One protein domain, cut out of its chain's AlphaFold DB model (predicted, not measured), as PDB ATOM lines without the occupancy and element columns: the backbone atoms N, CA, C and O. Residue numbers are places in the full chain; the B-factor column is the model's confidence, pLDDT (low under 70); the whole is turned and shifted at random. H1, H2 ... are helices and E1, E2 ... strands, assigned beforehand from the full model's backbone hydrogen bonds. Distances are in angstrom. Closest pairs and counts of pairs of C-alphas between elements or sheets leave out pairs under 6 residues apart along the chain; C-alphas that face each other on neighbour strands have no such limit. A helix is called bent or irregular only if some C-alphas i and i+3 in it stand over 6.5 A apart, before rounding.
ATOM      1  N   ARG A   6     100.551 119.884 103.344       91.75
ATOM      2  CA  ARG A   6     101.860 119.787 104.004       91.75
ATOM      3  C   ARG A   6     101.887 120.703 105.216       91.75
ATOM      4  O   ARG A   6     101.469 121.851 105.107       91.75
ATOM      5  N   LEU A   7     102.381 120.184 106.334       92.88
ATOM      6  CA  LEU A   7     102.723 120.973 107.512       92.88
ATOM      7  C   LEU A   7     104.192 121.367 107.413       92.88
ATOM      8  O   LEU A   7     105.047 120.495 107.258       92.88
ATOM      9  N   ASN A   8     104.465 122.656 107.529       94.12
ATOM     10  CA  ASN A   8     105.803 123.186 107.693       94.12
ATOM     11  C   ASN A   8     105.956 123.583 109.157       94.12
ATOM     12  O   ASN A   8     105.170 124.370 109.677       94.12
ATOM     13  N   LEU A   9     106.955 123.009 109.816       94.69
ATOM     14  CA  LEU A   9     107.389 123.457 111.129       94.69
ATOM     15  C   LEU A   9     108.455 124.523 110.904       94.69
ATOM     16  O   LEU A   9     109.590 124.192 110.561       94.69
ATOM     17  N   ASP A  10     108.071 125.787 111.034       95.44
ATOM     18  CA  ASP A  10     108.930 126.904 110.657       95.44
ATOM     19  C   ASP A  10     109.921 127.223 111.774       95.44
ATOM     20  O   ASP A  10     111.112 127.421 111.516       95.44
ATOM     21  N   ARG A  11     109.450 127.238 113.029       96.94
ATOM     22  CA  ARG A  11     110.301 127.451 114.205       96.94
ATOM     23  C   ARG A  11     109.830 126.650 115.408       96.94
ATOM     24  O   ARG A  11     108.639 126.482 115.636       96.94
ATOM     25  N   VAL A  12     110.802 126.240 116.217       95.38
ATOM     26  CA  VAL A  12     110.614 125.777 117.593       95.38
ATOM     27  C   VAL A  12     111.612 126.551 118.438       95.38
ATOM     28  O   VAL A  12     112.814 126.481 118.181       95.38
ATOM     29  N   TYR A  13     111.127 127.359 119.373       93.38
ATOM     30  CA  TYR A  13     111.970 128.288 120.117       93.38
ATOM     31  C   TYR A  13     111.395 128.582 121.494       93.38
ATOM     32  O   TYR A  13     110.192 128.497 121.705       93.38
ATOM     33  N   GLU A  14     112.262 128.952 122.427       88.69
ATOM     34  CA  GLU A  14     111.846 129.427 123.741       88.69
ATOM     35  C   GLU A  14     111.594 130.940 123.688       88.69
ATOM     36  O   GLU A  14     112.354 131.693 123.061       88.69
ATOM     37  N   LYS A  15     110.520 131.402 124.327       87.44
ATOM     38  CA  LYS A  15     110.251 132.827 124.503       87.44
ATOM     39  C   LYS A  15     109.491 133.073 125.795       87.44
ATOM     40  O   LYS A  15     108.360 132.641 125.938       87.44
ATOM     41  N   TYR A  16     110.090 133.877 126.670       86.12
ATOM     42  CA  TYR A  16     109.538 134.227 127.980       86.12
ATOM     43  C   TYR A  16     109.337 133.024 128.920       86.12
ATOM     44  O   TYR A  16     108.449 133.056 129.764       86.12
ATOM     45  N   GLY A  17     110.199 132.004 128.831       84.06
ATOM     46  CA  GLY A  17     110.107 130.811 129.676       84.06
ATOM     47  C   GLY A  17     109.062 129.798 129.211       84.06
ATOM     48  O   GLY A  17     108.644 128.959 130.000       84.06
ATOM     49  N   SER A  18     108.630 129.873 127.951       87.38
ATOM     50  CA  SER A  18     107.770 128.867 127.331       87.38
ATOM     51  C   SER A  18     108.216 128.476 125.934       87.38
ATOM     52  O   SER A  18     108.909 129.217 125.228       87.38
ATOM     53  N   LEU A  19     107.799 127.280 125.531       91.06
ATOM     54  CA  LEU A  19     107.991 126.734 124.202       91.06
ATOM     55  C   LEU A  19     106.999 127.366 123.231       91.06
ATOM     56  O   LEU A  19     105.790 127.223 123.370       91.06
ATOM     57  N   ARG A  20     107.523 127.965 122.171       92.06
ATOM     58  CA  ARG A  20     106.739 128.429 121.038       92.06
ATOM     59  C   ARG A  20     107.050 127.627 119.802       92.06
ATOM     60  O   ARG A  20     108.199 127.283 119.509       92.06
ATOM     61  N   ILE A  21     105.984 127.353 119.076       94.69
ATOM     62  CA  ILE A  21     106.013 126.673 117.801       94.69
ATOM     63  C   ILE A  21     105.359 127.621 116.819       94.69
ATOM     64  O   ILE A  21     104.257 128.083 117.079       94.69
ATOM     65  N   ASP A  22     106.043 127.890 115.714       94.06
ATOM     66  CA  ASP A  22     105.407 128.510 114.564       94.06
ATOM     67  C   ASP A  22     105.308 127.445 113.479       94.06
ATOM     68  O   ASP A  22     106.320 126.836 113.092       94.06
ATOM     69  N   ALA A  23     104.101 127.217 112.985       93.69
ATOM     70  CA  ALA A  23     103.840 126.268 111.930       93.69
ATOM     71  C   ALA A  23     102.918 126.864 110.869       93.69
ATOM     72  O   ALA A  23     101.895 127.486 111.140       93.69
ATOM     73  N   THR A  24     103.245 126.602 109.610       92.19
ATOM     74  CA  THR A  24     102.391 126.955 108.479       92.19
ATOM     75  C   THR A  24     101.917 125.702 107.764       92.19
ATOM     76  O   THR A  24     102.565 124.657 107.772       92.19
ATOM     77  N   ALA A  25     100.761 125.787 107.111       92.56
ATOM     78  CA  ALA A  25     100.297 124.737 106.216       92.56
ATOM     79  C   ALA A  25     100.298 125.221 104.765       92.56
ATOM     80  O   ALA A  25      99.989 126.375 104.472       92.56
ATOM     81  N   ALA A  26     100.618 124.308 103.851       89.88
ATOM     82  CA  ALA A  26     100.585 124.531 102.412       89.88
ATOM     83  C   ALA A  26      99.674 123.513 101.710       89.88
ATOM     84  O   ALA A  26      99.495 122.384 102.178       89.88
ATOM     85  N   GLY A  27      99.128 123.903 100.555       88.81
ATOM     86  CA  GLY A  27      98.165 123.107  99.788       88.81
ATOM     87  C   GLY A  27      96.722 123.477 100.135       88.81
ATOM     88  O   GLY A  27      96.392 124.657 100.233       88.81
ATOM     89  N   ILE A  28      95.854 122.476 100.309       87.62
ATOM     90  CA  ILE A  28      94.466 122.704 100.730       87.62
ATOM     91  C   ILE A  28      94.465 122.975 102.238       87.62
ATOM     92  O   ILE A  28      94.625 122.054 103.043       87.62
ATOM     93  N   VAL A  29      94.310 124.247 102.601       90.31
ATOM     94  CA  VAL A  29      94.225 124.718 103.988       90.31
ATOM     95  C   VAL A  29      92.866 125.367 104.186       90.31
ATOM     96  O   VAL A  29      92.615 126.469 103.700       90.31
ATOM     97  N   THR A  30      91.974 124.655 104.867       92.12
ATOM     98  CA  THR A  30      90.662 125.186 105.242       92.12
ATOM     99  C   THR A  30      90.779 126.035 106.517       92.12
ATOM    100  O   THR A  30      91.774 125.906 107.241       92.12
ATOM    101  N   PRO A  31      89.793 126.899 106.822       91.88
ATOM    102  CA  PRO A  31      89.768 127.649 108.079       91.88
ATOM    103  C   PRO A  31      89.896 126.750 109.315       91.88
ATOM    104  O   PRO A  31      90.629 127.082 110.237       91.88
ATOM    105  N   GLU A  32      89.282 125.565 109.301       91.50
ATOM    106  CA  GLU A  32      89.342 124.611 110.412       91.50
ATOM    107  C   GLU A  32      90.760 124.066 110.632       91.50
ATOM    108  O   GLU A  32      91.165 123.847 111.771       91.50
ATOM    109  N   ILE A  33      91.530 123.863 109.556       91.81
ATOM    110  CA  ILE A  33      92.932 123.437 109.653       91.81
ATOM    111  C   ILE A  33      93.785 124.557 110.238       91.81
ATOM    112  O   ILE A  33      94.615 124.282 111.100       91.81
ATOM    113  N   ARG A  34      93.578 125.806 109.796       92.38
ATOM    114  CA  ARG A  34      94.286 126.961 110.361       92.38
ATOM    115  C   ARG A  34      93.983 127.100 111.851       92.38
ATOM    116  O   ARG A  34      94.910 127.102 112.646       92.38
ATOM    117  N   LEU A  35      92.706 127.085 112.228       93.31
ATOM    118  CA  LEU A  35      92.291 127.173 113.626       93.31
ATOM    119  C   LEU A  35      92.868 126.032 114.475       93.31
ATOM    120  O   LEU A  35      93.246 126.247 115.622       93.31
ATOM    121  N   ALA A  36      92.944 124.810 113.939       92.56
ATOM    122  CA  ALA A  36      93.558 123.688 114.642       92.56
ATOM    123  C   ALA A  36      95.071 123.876 114.852       92.56
ATOM    124  O   ALA A  36      95.583 123.461 115.889       92.56
ATOM    125  N   LEU A  37      95.774 124.494 113.897       93.94
ATOM    126  CA  LEU A  37      97.189 124.839 114.049       93.94
ATOM    127  C   LEU A  37      97.375 125.937 115.090       93.94
ATOM    128  O   LEU A  37      98.119 125.716 116.039       93.94
ATOM    129  N   ASP A  38      96.626 127.034 114.989       94.06
ATOM    130  CA  ASP A  38      96.703 128.134 115.956       94.06
ATOM    131  C   ASP A  38      96.415 127.629 117.385       94.06
ATOM    132  O   ASP A  38      97.120 127.963 118.337       94.06
ATOM    133  N   LYS A  39      95.422 126.740 117.545       94.75
ATOM    134  CA  LYS A  39      95.152 126.066 118.827       94.75
ATOM    135  C   LYS A  39      96.318 125.213 119.301       94.75
ATOM    136  O   LYS A  39      96.620 125.228 120.487       94.75
ATOM    137  N   ALA A  40      96.947 124.452 118.410       94.31
ATOM    138  CA  ALA A  40      98.076 123.601 118.770       94.31
ATOM    139  C   ALA A  40      99.294 124.425 119.219       94.31
ATOM    140  O   ALA A  40      99.978 124.017 120.154       94.31
ATOM    141  N   GLU A  41      99.540 125.580 118.596       94.31
ATOM    142  CA  GLU A  41     100.605 126.507 118.997       94.31
ATOM    143  C   GLU A  41     100.348 127.081 120.393       94.31
ATOM    144  O   GLU A  41     101.211 126.986 121.266       94.31
ATOM    145  N   VAL A  42      99.136 127.591 120.638       93.50
ATOM    146  CA  VAL A  42      98.735 128.109 121.957       93.50
ATOM    147  C   VAL A  42      98.783 127.007 123.019       93.50
ATOM    148  O   VAL A  42      99.269 127.227 124.124       93.50
ATOM    149  N   LEU A  43      98.333 125.797 122.682       93.81
ATOM    150  CA  LEU A  43      98.358 124.656 123.591       93.81
ATOM    151  C   LEU A  43      99.790 124.233 123.949       93.81
ATOM    152  O   LEU A  43     100.049 123.854 125.092       93.81
ATOM    153  N   ALA A  44     100.720 124.281 122.992       92.94
ATOM    154  CA  ALA A  44     102.130 123.995 123.242       92.94
ATOM    155  C   ALA A  44     102.760 125.036 124.182       92.94
ATOM    156  O   ALA A  44     103.454 124.641 125.123       92.94
ATOM    157  N   ASP A  45     102.460 126.321 123.965       91.88
ATOM    158  CA  ASP A  45     102.889 127.428 124.830       91.88
ATOM    159  C   ASP A  45     102.382 127.199 126.265       91.88
ATOM    160  O   ASP A  45     103.176 126.953 127.178       91.88
ATOM    161  N   SER A  46     101.061 127.088 126.442       92.25
ATOM    162  CA  SER A  46     100.432 126.879 127.751       92.25
ATOM    163  C   SER A  46     100.942 125.634 128.481       92.25
ATOM    164  O   SER A  46     101.253 125.704 129.671       92.25
ATOM    165  N   ARG A  47     101.091 124.492 127.796       91.19
ATOM    166  CA  ARG A  47     101.606 123.263 128.426       91.19
ATOM    167  C   ARG A  47     103.044 123.420 128.897       91.19
ATOM    168  O   ARG A  47     103.391 122.907 129.955       91.19
ATOM    169  N   SER A  48     103.883 124.116 128.140       90.88
ATOM    170  CA  SER A  48     105.299 124.246 128.487       90.88
ATOM    171  C   SER A  48     105.539 125.019 129.791       90.88
ATOM    172  O   SER A  48     106.485 124.697 130.504       90.88
ATOM    173  N   TYR A  49     104.626 125.912 130.194       90.81
ATOM    174  CA  TYR A  49     104.687 126.588 131.499       90.81
ATOM    175  C   TYR A  49     104.463 125.673 132.715       90.81
ATOM    176  O   TYR A  49     104.736 126.078 133.846       90.81
ATOM    177  N   ARG A  50     103.962 124.450 132.505       90.19
ATOM    178  CA  ARG A  50     103.508 123.536 133.571       90.19
ATOM    179  C   ARG A  50     104.462 122.382 133.846       90.19
ATOM    180  O   ARG A  50     104.285 121.653 134.822       90.19
ATOM    181  N   PHE A  51     105.482 122.205 133.011       91.12
ATOM    182  CA  PHE A  51     106.418 121.094 133.133       91.12
ATOM    183  C   PHE A  51     107.853 121.590 133.143       91.12
ATOM    184  O   PHE A  51     108.262 122.395 132.318       91.12
ATOM    185  N   CYS A  52     108.635 121.066 134.083       92.62
ATOM    186  CA  CYS A  52     110.051 121.349 134.193       92.62
ATOM    187  C   CYS A  52     110.766 121.015 132.886       92.62
ATOM    188  O   CYS A  52     110.793 119.858 132.465       92.62
ATOM    189  N   GLU A  53     111.439 122.006 132.320       90.56
ATOM    190  CA  GLU A  53     112.141 121.870 131.044       90.56
ATOM    191  C   GLU A  53     113.296 120.859 131.105       90.56
ATOM    192  O   GLU A  53     113.668 120.260 130.098       90.56
ATOM    193  N   SER A  54     113.857 120.625 132.294       91.88
ATOM    194  CA  SER A  54     114.989 119.714 132.478       91.88
ATOM    195  C   SER A  54     114.589 118.255 132.717       91.88
ATOM    196  O   SER A  54     115.355 117.356 132.380       91.88
ATOM    197  N   CYS A  55     113.432 117.990 133.338       94.25
ATOM    198  CA  CYS A  55     113.067 116.629 133.763       94.25
ATOM    199  C   CYS A  55     111.618 116.206 133.480       94.25
ATOM    200  O   CYS A  55     111.259 115.068 133.776       94.25
ATOM    201  N   GLY A  56     110.775 117.092 132.943       91.56
ATOM    202  CA  GLY A  56     109.386 116.801 132.569       91.56
ATOM    203  C   GLY A  56     108.407 116.609 133.734       91.56
ATOM    204  O   GLY A  56     107.223 116.388 133.498       91.56
ATOM    205  N   LYS A  57     108.859 116.694 134.992       94.19
ATOM    206  CA  LYS A  57     107.968 116.723 136.167       94.19
ATOM    207  C   LYS A  57     107.133 118.012 136.180       94.19
ATOM    208  O   LYS A  57     107.586 118.999 135.600       94.19
ATOM    209  N   PRO A  58     105.995 118.057 136.898       93.12
ATOM    210  CA  PRO A  58     105.283 119.308 137.140       93.12
ATOM    211  C   PRO A  58     106.231 120.403 137.643       93.12
ATOM    212  O   PRO A  58     107.084 120.168 138.506       93.12
ATOM    213  N   GLY A  59     106.108 121.580 137.051       92.06
ATOM    214  CA  GLY A  59     106.963 122.725 137.304       92.06
ATOM    215  C   GLY A  59     106.195 124.023 137.134       92.06
ATOM    216  O   GLY A  59     105.029 124.033 136.752       92.06
ATOM    217  N   SER A  60     106.871 125.115 137.443       92.69
ATOM    218  CA  SER A  60     106.345 126.459 137.262       92.69
ATOM    219  C   SER A  60     107.461 127.380 136.809       92.69
ATOM    220  O   SER A  60     108.649 127.118 137.056       92.69
ATOM    221  N   LEU A  61     107.068 128.462 136.148       92.44
ATOM    222  CA  LEU A  61     107.968 129.558 135.848       92.44
ATOM    223  C   LEU A  61     108.577 130.085 137.152       92.44
ATOM    224  O   LEU A  61     107.874 130.271 138.147       92.44
ATOM    225  N   ARG A  62     109.889 130.309 137.160       91.56
ATOM    226  CA  ARG A  62     110.601 130.792 138.346       91.56
ATOM    227  C   ARG A  62     110.949 132.266 138.239       91.56
ATOM    228  O   ARG A  62     111.341 132.739 137.174       91.56
ATOM    229  N   ASP A  63     110.870 132.964 139.369       88.56
ATOM    230  CA  ASP A  63     111.332 134.347 139.500       88.56
ATOM    231  C   ASP A  63     112.868 134.389 139.504       88.56
ATOM    232  O   ASP A  63     113.536 134.408 140.543       88.56
ATOM    233  N   LYS A  64     113.446 134.291 138.306       83.00
ATOM    234  CA  LYS A  64     114.885 134.338 138.042       83.00
ATOM    235  C   LYS A  64     115.165 135.367 136.947       83.00
ATOM    236  O   LYS A  64     114.300 135.756 136.169       83.00
ATOM    237  N   ARG A  65     116.434 135.774 136.840       78.88
ATOM    238  CA  ARG A  65     116.905 136.716 135.804       78.88
ATOM    239  C   ARG A  65     116.637 136.223 134.372       78.88
ATOM    240  O   ARG A  65     116.509 137.044 133.472       78.88
ATOM    241  N   MET A  66     116.594 134.907 134.181       79.94
ATOM    242  CA  MET A  66     116.170 134.251 132.947       79.94
ATOM    243  C   MET A  66     114.881 133.494 133.252       79.94
ATOM    244  O   MET A  66     114.844 132.737 134.223       79.94
ATOM    245  N   LEU A  67     113.850 133.724 132.443       81.38
ATOM    246  CA  LEU A  67     112.565 133.044 132.560       81.38
ATOM    247  C   LEU A  67     112.765 131.573 132.193       81.38
ATOM    248  O   LEU A  67     113.202 131.280 131.088       81.38
ATOM    249  N   TYR A  68     112.526 130.676 133.147       85.94
ATOM    250  CA  TYR A  68     112.770 129.244 132.992       85.94
ATOM    251  C   TYR A  68     111.806 128.455 133.881       85.94
ATOM    252  O   TYR A  68     111.586 128.836 135.041       85.94
ATOM    253  N   VAL A  69     111.223 127.375 133.359       91.94
ATOM    254  CA  VAL A  69     110.250 126.546 134.086       91.94
ATOM    255  C   VAL A  69     110.957 125.362 134.732       91.94
ATOM    256  O   VAL A  69     111.513 124.481 134.068       91.94
ATOM    257  N   THR A  70     110.906 125.290 136.063       93.69
ATOM    258  CA  THR A  70     111.529 124.194 136.819       93.69
ATOM    259  C   THR A  70     110.614 123.617 137.885       93.69
ATOM    260  O   THR A  70     109.753 124.293 138.457       93.69
ATOM    261  N   CYS A  71     110.839 122.342 138.199       94.06
ATOM    262  CA  CYS A  71     110.309 121.732 139.411       94.06
ATOM    263  C   CYS A  71     111.018 122.302 140.648       94.06
ATOM    264  O   CYS A  71     112.032 122.997 140.534       94.06
ATOM    265  N   GLU A  72     110.486 121.994 141.829       94.00
ATOM    266  CA  GLU A  72     111.029 122.488 143.098       94.00
ATOM    267  C   GLU A  72     112.465 122.009 143.349       94.00
ATOM    268  O   GLU A  72     113.317 122.798 143.749       94.00
ATOM    269  N   ASP A  73     112.765 120.755 142.993       94.75
ATOM    270  CA  ASP A  73     114.103 120.160 143.121       94.75
ATOM    271  C   ASP A  73     115.188 120.952 142.360       94.75
ATOM    272  O   ASP A  73     116.355 120.932 142.742       94.75
ATOM    273  N   LEU A  74     114.804 121.630 141.271       93.31
ATOM    274  CA  LEU A  74     115.688 122.388 140.375       93.31
ATOM    275  C   LEU A  74     115.425 123.902 140.439       93.31
ATOM    276  O   LEU A  74     115.904 124.668 139.603       93.31
ATOM    277  N   ALA A  75     114.634 124.355 141.415       92.00
ATOM    278  CA  ALA A  75     114.298 125.764 141.566       92.00
ATOM    279  C   ALA A  75     115.485 126.599 142.068       92.00
ATOM    280  O   ALA A  75     115.492 127.813 141.875       92.00
ATOM    281  N   ASP A  76     116.500 125.981 142.679       90.00
ATOM    282  CA  ASP A  76     117.638 126.656 143.326       90.00
ATOM    283  C   ASP A  76     117.198 127.775 144.291       90.00
ATOM    284  O   ASP A  76     117.805 128.844 144.354       90.00
ATOM    285  N   GLY A  77     116.090 127.557 145.006       90.00
ATOM    286  CA  GLY A  77     115.512 128.528 145.941       90.00
ATOM    287  C   GLY A  77     114.715 129.671 145.300       90.00
ATOM    288  O   GLY A  77     114.267 130.559 146.021       90.00
ATOM    289  N   ALA A  78     114.514 129.675 143.978       91.69
ATOM    290  CA  ALA A  78     113.671 130.670 143.324       91.69
ATOM    291  C   ALA A  78     112.178 130.387 143.528       91.69
ATOM    292  O   ALA A  78     111.700 129.262 143.340       91.69
ATOM    293  N   ALA A  79     111.435 131.443 143.852       91.94
ATOM    294  CA  ALA A  79     109.996 131.366 144.030       91.94
ATOM    295  C   ALA A  79     109.293 130.988 142.716       91.94
ATOM    296  O   ALA A  79     109.702 131.397 141.626       91.94
ATOM    297  N   ALA A  80     108.223 130.205 142.841       93.12
ATOM    298  CA  ALA A  80     107.290 129.972 141.753       93.12
ATOM    299  C   ALA A  80     106.514 131.261 141.456       93.12
ATOM    300  O   ALA A  80     105.971 131.889 142.368       93.12
ATOM    301  N   LEU A  81     106.441 131.624 140.182       89.12
ATOM    302  CA  LEU A  81     105.491 132.606 139.687       89.12
ATOM    303  C   LEU A  81     104.149 131.912 139.407       89.12
ATOM    304  O   LEU A  81     104.135 130.705 139.133       89.12
ATOM    305  N   PRO A  82     103.021 132.640 139.497       81.94
ATOM    306  CA  PRO A  82     101.743 132.101 139.057       81.94
ATOM    307  C   PRO A  82     101.848 131.664 137.587       81.94
ATOM    308  O   PRO A  82     102.582 132.300 136.820       81.94
ATOM    309  N   PRO A  83     101.157 130.579 137.195       72.19
ATOM    310  CA  PRO A  83     101.120 130.170 135.801       72.19
ATOM    311  C   PRO A  83     100.530 131.298 134.955       72.19
ATOM    312  O   PRO A  83      99.748 132.116 135.453       72.19
ATOM    313  N   ASP A  84     100.886 131.333 133.672       74.25
ATOM    314  CA  ASP A  84     100.046 132.079 132.752       74.25
ATOM    315  C   ASP A  84      98.634 131.469 132.780       74.25
ATOM    316  O   ASP A  84      98.460 130.252 132.905       74.25
ATOM    317  N   GLU A  85      97.607 132.319 132.713       69.81
ATOM    318  CA  GLU A  85      96.229 131.838 132.509       69.81
ATOM    319  C   GLU A  85      96.151 131.038 131.191       69.81
ATOM    320  O   GLU A  85      95.359 130.110 131.042       69.81
ATOM    321  N   GLY A  86      97.073 131.322 130.262       78.25
ATOM    322  CA  GLY A  86      97.186 130.638 128.988       78.25
ATOM    323  C   GLY A  86      96.017 130.974 128.069       78.25
ATOM    324  O   GLY A  86      95.083 131.695 128.417       78.25
ATOM    325  N   GLY A  87      96.062 130.466 126.841       84.69
ATOM    326  CA  GLY A  87      94.988 130.699 125.880       84.69
ATOM    327  C   GLY A  87      95.062 132.039 125.141       84.69
ATOM    328  O   GLY A  87      96.113 132.663 124.989       84.69
TER     329      GLY A  87
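What this domain is: This is residues 6 to 87 of the 114 residues of an uncharacterized protein of Mesorhizobium sp. Root172 (UniProt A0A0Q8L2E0). A two-stranded hairpin, E1 and E2, and one helix, H1, run side by side as the long half of a rod, with H1 running back next to E2 on the side away from E1. At the end of H1 the rod goes on into a head of loops, within residues 49 to 81, and the last residues, 82 to 87, fold back toward H1. The printed part has 82 residues, with two named strands and one named helix in the order E1, E2, H1; the sheet is E1 - E2, antiparallel. The class is mixed, helices and strands, with under half of the residues, 35 of 82, in named elements. The whole is loose, with a radius of gyration of the C-alphas of 15.0 A, and the C-alphas span 50 by 21 by 21 A.

How they stand to each other: The sheet is a hairpin of E1, residues 6 to 14, and E2, residues 19 to 26, antiparallel neighbours whose N-to-C directions stand at 162 degrees. C-alphas 9 and 23 face each other at 4.6 A. Within hydrogen-bond range across the pair are N 8 and O 24, at 2.8 A, and N 20 and O 13, at 2.8 A. H1, residues 31 to 48, has 14 pairs of C-alphas within 8 A of E2; the closest are those of Leu 19 and Asp 45, 5.2 A apart. The centres of E2 and H1 are 8.7 A apart. E1 and H1 are apart. In H1 every O i to N i+4 pair is within hydrogen-bond range. Beyond H1, residues 60 to 61 make a short antiparallel pairing with residues 69 to 70.

Where its parts are: E2 has 8 residues, Leu 19 to Ala 26, and measures 23.1 A from first to last C-alpha. E1 has 9 residues, Arg 6 to Glu 14, and measures 24.1 A; C-alpha 6 is at (101.860, 119.787, 104.004). H1 has 18 residues, Pro 31 to Ser 48, and measures 25.9 A, from C-alpha 31 at (89.768, 127.649, 108.079) to C-alpha 48 at (105.299, 124.246, 128.487); it is not bent. Residues 49 to 87 hold no named element.

The domain as a whole: The outline is a rod, and the two C-alphas farthest apart, those of Ile 28 and Gly 77, are 50.2 A from each other. The C-alphas of Arg 6 and Gly 87, the first and last printed residues, are 25.4 A apart. The printed part has no cut. The links E1 to E2 and E2 to H1 are tight, with 4 residues each. The mean pLDDT of the printed part is 90.3, and one residue, Glu 85, is under 70.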